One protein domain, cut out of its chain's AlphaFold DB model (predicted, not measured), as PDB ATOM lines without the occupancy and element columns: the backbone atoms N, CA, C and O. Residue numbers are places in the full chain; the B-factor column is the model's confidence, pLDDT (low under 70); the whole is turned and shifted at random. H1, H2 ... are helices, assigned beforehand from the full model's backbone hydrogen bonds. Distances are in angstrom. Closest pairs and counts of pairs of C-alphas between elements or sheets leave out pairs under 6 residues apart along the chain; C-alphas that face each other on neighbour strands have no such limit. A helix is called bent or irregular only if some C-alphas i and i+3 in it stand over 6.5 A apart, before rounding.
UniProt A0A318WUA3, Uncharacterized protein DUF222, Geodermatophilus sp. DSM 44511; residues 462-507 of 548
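What this domain is: This is residues 462 to 507 of the 548 residues of the protein "Uncharacterized protein DUF222" of Geodermatophilus sp. DSM 44511 (UniProt A0A318WUA3). One long helix, H1, makes a rod, and after its last residue, His 498, a tight link leads round a corner into a short second helix, H2, that stands across the rod's axis. H1 makes most of the length of the whole, 54.0 A from its first to its last C-alpha; its residues 462 to 492 stand free, and H2 makes a small foot at the other end of the rod, by Trp 496. The printed part has 46 residues with two named helices, H1 then H2, and no named strand; the class is all helix. The whole is extended, with a radius of gyration of the C-alphas of 18.8 A, and the C-alphas span 58 by 13 by 8 A.

How they stand to each other: H1, residues 462 to 498, and H2, residues 500 to 505, are close but not clearly touching, with 2 pairs of C-alphas within 8 A. The closest C-alphas of the two are those of Trp 496 and Gly 502, 5.4 A apart. Their lines stand at 71 degrees, only just about perpendicular. Their centres are 30.3 A apart. Every O i to N i+4 pair in H2 is within hydrogen-bond range, and in H1 32 of 33 are.

Where its parts are: H1 begins at Asp 462, with its C-alpha at (195.792, 216.232, 200.520), and ends at His 498, with its C-alpha at (173.023, 247.513, 162.894). It has 37 residues and measures 54.0 A from first to last C-alpha; it is not bent. H2 has 6 residues, from Pro 500 to Thr 505, and measures 8.8 A; C-alpha 505 is at (182.366, 250.465, 159.069).

The domain as a whole: The outline is a rod, and the two C-alphas farthest apart are those of Asp 462 and Pro 500, at 58.6 A. The printed part has no cut, and the link from H1 to H2, one residue, is tight. The mean pLDDT of the printed part is 83.9, and no printed residue is under 70; the mean is 85 for H1 and 78 for H2.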
ATOM      1  N   ASP A 462     197.248 216.115 200.368       88.44
ATOM      2  CA  ASP A 462     195.792 216.232 200.520       88.44
ATOM      3  C   ASP A 462     195.362 217.713 200.587       88.44
ATOM      4  O   ASP A 462     194.529 218.144 199.793       88.44
ATOM      5  N   ASP A 463     196.008 218.525 201.438       83.56
ATOM      6  CA  ASP A 463     195.800 219.980 201.543       83.56
ATOM      7  C   ASP A 463     196.049 220.679 200.188       83.56
ATOM      8  O   ASP A 463     195.305 221.580 199.786       83.56
ATOM      9  N   ALA A 464     197.082 220.257 199.446       79.88
ATOM     10  CA  ALA A 464     197.347 220.746 198.094       79.88
ATOM     11  C   ALA A 464     196.290 220.269 197.082       79.88
ATOM     12  O   ALA A 464     195.937 221.024 196.176       79.88
ATOM     13  N   GLY A 465     195.762 219.053 197.232       81.38
ATOM     14  CA  GLY A 465     194.671 218.508 196.427       81.38
ATOM     15  C   GLY A 465     193.375 219.298 196.604       81.38
ATOM     16  O   GLY A 465     192.771 219.709 195.611       81.38
ATOM     17  N   ASP A 466     193.003 219.603 197.846       90.25
ATOM     18  CA  ASP A 466     191.851 220.447 198.175       90.25
ATOM     19  C   ASP A 466     192.046 221.890 197.685       90.25
ATOM     20  O   ASP A 466     191.128 222.479 197.106       90.25
ATOM     21  N   ALA A 467     193.254 222.450 197.815       84.75
ATOM     22  CA  ALA A 467     193.585 223.760 197.252       84.75
ATOM     23  C   ALA A 467     193.489 223.778 195.712       84.75
ATOM     24  O   ALA A 467     192.944 224.725 195.137       84.75
ATOM     25  N   VAL A 468     193.953 222.723 195.033       87.69
ATOM     26  CA  VAL A 468     193.819 222.556 193.576       87.69
ATOM     27  C   VAL A 468     192.353 222.395 193.173       87.69
ATOM     28  O   VAL A 468     191.927 223.024 192.204       87.69
ATOM     29  N   LEU A 469     191.550 221.632 193.915       88.94
ATOM     30  CA  LEU A 469     190.117 221.482 193.653       88.94
ATOM     31  C   LEU A 469     189.371 222.814 193.845       88.94
ATOM     32  O   LEU A 469     188.563 223.198 192.997       88.94
ATOM     33  N   ALA A 470     189.676 223.562 194.906       88.69
ATOM     34  CA  ALA A 470     189.131 224.898 195.136       88.69
ATOM     35  C   ALA A 470     189.528 225.878 194.015       88.69
ATOM     36  O   ALA A 470     188.680 226.636 193.531       88.69
ATOM     37  N   ALA A 471     190.778 225.817 193.541       84.69
ATOM     38  CA  ALA A 471     191.259 226.598 192.404       84.69
ATOM     39  C   ALA A 471     190.554 226.210 191.091       84.69
ATOM     40  O   ALA A 471     190.113 227.090 190.355       84.69
ATOM     41  N   GLN A 472     190.352 224.917 190.818       91.00
ATOM     42  CA  GLN A 472     189.594 224.433 189.656       91.00
ATOM     43  C   GLN A 472     188.126 224.883 189.699       91.00
ATOM     44  O   GLN A 472     187.574 225.305 188.682       91.00
ATOM     45  N   GLN A 473     187.488 224.865 190.873       92.31
ATOM     46  CA  GLN A 473     186.129 225.385 191.047       92.31
ATOM     47  C   GLN A 473     186.060 226.908 190.863       92.31
ATOM     48  O   GLN A 473     185.107 227.409 190.259       92.31
ATOM     49  N   ALA A 474     187.058 227.652 191.353       86.12
ATOM     50  CA  ALA A 474     187.170 229.093 191.142       86.12
ATOM     51  C   ALA A 474     187.385 229.432 189.659       86.12
ATOM     52  O   ALA A 474     186.672 230.280 189.125       86.12
ATOM     53  N   LEU A 475     188.266 228.704 188.970       89.44
ATOM     54  CA  LEU A 475     188.486 228.811 187.529       89.44
ATOM     55  C   LEU A 475     187.213 228.467 186.738       89.44
ATOM     56  O   LEU A 475     186.843 229.181 185.815       89.44
ATOM     57  N   GLY A 476     186.467 227.441 187.154       90.12
ATOM     58  CA  GLY A 476     185.163 227.105 186.577       90.12
ATOM     59  C   GLY A 476     184.099 228.195 186.777       90.12
ATOM     60  O   GLY A 476     183.258 228.389 185.898       90.12
ATOM     61  N   ARG A 477     184.128 228.935 187.897       89.69
ATOM     62  CA  ARG A 477     183.301 230.144 188.090       89.69
ATOM     63  C   ARG A 477     183.764 231.278 187.171       89.69
ATOM     64  O   ARG A 477     182.924 231.866 186.496       89.69
ATOM     65  N   ALA A 478     185.072 231.527 187.088       88.06
ATOM     66  CA  ALA A 478     185.655 232.549 186.220       88.06
ATOM     67  C   ALA A 478     185.320 232.307 184.738       88.06
ATOM     68  O   ALA A 478     184.802 233.205 184.085       88.06
ATOM     69  N   HIS A 479     185.485 231.083 184.225       88.25
ATOM     70  CA  HIS A 479     185.113 230.729 182.849       88.25
ATOM     71  C   HIS A 479     183.624 230.961 182.545       88.25
ATOM     72  O   HIS A 479     183.287 231.382 181.441       88.25
ATOM     73  N   ARG A 480     182.718 230.732 183.509       92.00
ATOM     74  CA  ARG A 480     181.291 231.050 183.318       92.00
ATOM     75  C   ARG A 480     181.037 232.555 183.253       92.00
ATOM     76  O   ARG A 480     180.237 232.963 182.417       92.00
ATOM     77  N   LEU A 481     181.725 233.348 184.078       89.50
ATOM     78  CA  LEU A 481     181.638 234.813 184.068       89.50
ATOM     79  C   LEU A 481     182.215 235.419 182.777       89.50
ATOM     80  O   LEU A 481     181.577 236.273 182.164       89.50
ATOM     81  N   VAL A 482     183.360 234.916 182.308       92.06
ATOM     82  CA  VAL A 482     183.933 235.274 180.998       92.06
ATOM     83  C   VAL A 482     182.963 234.899 179.875       92.06
ATOM     84  O   VAL A 482     182.663 235.730 179.028       92.06
ATOM     85  N   GLY A 483     182.382 233.697 179.912       88.44
ATOM     86  CA  GLY A 483     181.385 233.274 178.929       88.44
ATOM     87  C   GLY A 483     180.084 234.090 178.958       88.44
ATOM     88  O   GLY A 483     179.425 234.196 177.928       88.44
ATOM     89  N   THR A 484     179.678 234.664 180.099       86.94
ATOM     90  CA  THR A 484     178.576 235.645 180.136       86.94
ATOM     91  C   THR A 484     178.991 236.994 179.562       86.94
ATOM     92  O   THR A 484     178.224 237.543 178.780       86.94
ATOM     93  N   ALA A 485     180.195 237.486 179.875       83.75
ATOM     94  CA  ALA A 485     180.708 238.741 179.329       83.75
ATOM     95  C   ALA A 485     180.822 238.677 177.796       83.75
ATOM     96  O   ALA A 485     180.256 239.519 177.119       83.75
ATOM     97  N   GLN A 486     181.401 237.602 177.249       87.56
ATOM     98  CA  GLN A 486     181.492 237.357 175.801       87.56
ATOM     99  C   GLN A 486     180.130 237.310 175.086       87.56
ATOM    100  O   GLN A 486     180.056 237.583 173.894       87.56
ATOM    101  N   ARG A 487     179.042 236.941 175.780       84.50
ATOM    102  CA  ARG A 487     177.687 236.967 175.199       84.50
ATOM    103  C   ARG A 487     177.019 238.338 175.278       84.50
ATOM    104  O   ARG A 487     176.157 238.594 174.447       84.50
ATOM    105  N   ALA A 488     177.377 239.165 176.259       83.69
ATOM    106  CA  ALA A 488     176.952 240.562 176.313       83.69
ATOM    107  C   ALA A 488     177.689 241.365 175.230       83.69
ATOM    108  O   ALA A 488     177.046 241.919 174.354       83.69
ATOM    109  N   ASP A 489     179.016 241.250 175.195       81.50
ATOM    110  CA  ASP A 489     179.914 241.821 174.185       81.50
ATOM    111  C   ASP A 489     179.462 241.489 172.747       81.50
ATOM    112  O   ASP A 489     179.248 242.379 171.931       81.50
ATOM    113  N   ALA A 490     179.156 240.218 172.453       80.62
ATOM    114  CA  ALA A 490     178.620 239.820 171.147       80.62
ATOM    115  C   ALA A 490     177.203 240.355 170.838       80.62
ATOM    116  O   ALA A 490     176.817 240.411 169.669       80.62
ATOM    117  N   ALA A 491     176.405 240.710 171.850       81.38
ATOM    118  CA  ALA A 491     175.101 241.348 171.663       81.38
ATOM    119  C   ALA A 491     175.243 242.863 171.438       81.38
ATOM    120  O   ALA A 491     174.536 243.411 170.592       81.38
ATOM    121  N   ASP A 492     176.184 243.504 172.131       75.75
ATOM    122  CA  ASP A 492     176.531 244.916 171.969       75.75
ATOM    123  C   ASP A 492     177.168 245.166 170.591       75.75
ATOM    124  O   ASP A 492     176.719 246.042 169.855       75.75
ATOM    125  N   GLU A 493     178.108 244.314 170.165       75.44
ATOM    126  CA  GLU A 493     178.700 244.310 168.817       75.44
ATOM    127  C   GLU A 493     177.627 244.102 167.731       75.44
ATOM    128  O   GLU A 493     177.598 244.798 166.714       75.44
ATOM    129  N   ALA A 494     176.672 243.191 167.959       78.88
ATOM    130  CA  ALA A 494     175.551 242.995 167.044       78.88
ATOM    131  C   ALA A 494     174.626 244.224 166.985       78.88
ATOM    132  O   ALA A 494     174.168 244.584 165.899       78.88
ATOM    133  N   ALA A 495     174.351 244.887 168.110       77.94
ATOM    134  CA  ALA A 495     173.568 246.122 168.139       77.94
ATOM    135  C   ALA A 495     174.302 247.269 167.419       77.94
ATOM    136  O   ALA A 495     173.706 247.956 166.582       77.94
ATOM    137  N   TRP A 496     175.606 247.418 167.664       81.06
ATOM    138  CA  TRP A 496     176.467 248.387 166.992       81.06
ATOM    139  C   TRP A 496     176.524 248.151 165.479       81.06
ATOM    140  O   TRP A 496     176.329 249.099 164.718       81.06
ATOM    141  N   GLY A 497     176.672 246.905 165.018       77.44
ATOM    142  CA  GLY A 497     176.698 246.555 163.592       77.44
ATOM    143  C   GLY A 497     175.430 246.950 162.819       77.44
ATOM    144  O   GLY A 497     175.497 247.251 161.626       77.44
ATOM    145  N   HIS A 498     174.274 247.027 163.491       78.62
ATOM    146  CA  HIS A 498     173.023 247.513 162.894       78.62
ATOM    147  C   HIS A 498     172.880 249.047 162.910       78.62
ATOM    148  O   HIS A 498     172.015 249.576 162.201       78.62
ATOM    149  N   SER A 499     173.708 249.772 163.669       76.31
ATOM    150  CA  SER A 499     173.713 251.242 163.717       76.31
ATOM    151  C   SER A 499     174.186 251.869 162.391       76.31
ATOM    152  O   SER A 499     174.840 251.197 161.588       76.31
ATOM    153  N   PRO A 500     173.909 253.164 162.129       72.56
ATOM    154  CA  PRO A 500     174.462 253.861 160.965       72.56
ATOM    155  C   PRO A 500     175.993 253.777 160.895       72.56
ATOM    156  O   PRO A 500     176.536 253.513 159.825       72.56
ATOM    157  N   ALA A 501     176.678 253.920 162.034       74.69
ATOM    158  CA  ALA A 501     178.129 253.809 162.117       74.69
ATOM    159  C   ALA A 501     178.632 252.386 161.822       74.69
ATOM    160  O   ALA A 501     179.556 252.227 161.028       74.69
ATOM    161  N   GLY A 502     177.998 251.354 162.388       78.75
ATOM    162  CA  GLY A 502     178.357 249.953 162.141       78.75
ATOM    163  C   GLY A 502     178.178 249.546 160.678       78.75
ATOM    164  O   GLY A 502     179.087 248.971 160.083       78.75
ATOM    165  N   ARG A 503     177.063 249.941 160.045       80.62
ATOM    166  CA  ARG A 503     176.819 249.695 158.608       80.62
ATOM    167  C   ARG A 503     177.843 250.379 157.698       80.62
ATOM    168  O   ARG A 503     178.151 249.852 156.634       80.62
ATOM    169  N   VAL A 504     178.354 251.542 158.103       81.56
ATOM    170  CA  VAL A 504     179.401 252.274 157.374       81.56
ATOM    171  C   VAL A 504     180.777 251.637 157.578       81.56
ATOM    172  O   VAL A 504     181.526 251.525 156.613       81.56
ATOM    173  N   THR A 505     181.098 251.164 158.784       79.12
ATOM    174  CA  THR A 505     182.366 250.465 159.069       79.12
ATOM    175  C   THR A 505     182.420 249.072 158.428       79.12
ATOM    176  O   THR A 505     183.475 248.647 157.972       79.12
ATOM    177  N   ALA A 506     181.284 248.376 158.326       79.56
ATOM    178  CA  ALA A 506     181.168 247.075 157.660       79.56
ATOM    179  C   ALA A 506     181.094 247.159 156.118       79.56
ATOM    180  O   ALA A 506     180.942 246.132 155.448       79.56
ATOM    181  N   ALA A 507     181.159 248.360 155.532       84.12
ATOM    182  CA  ALA A 507     181.081 248.538 154.088       84.12
ATOM    183  C   ALA A 507     182.386 248.085 153.393       84.12
ATOM    184  O   ALA A 507     183.469 248.512 153.789       84.12
TER     185      ALA A 507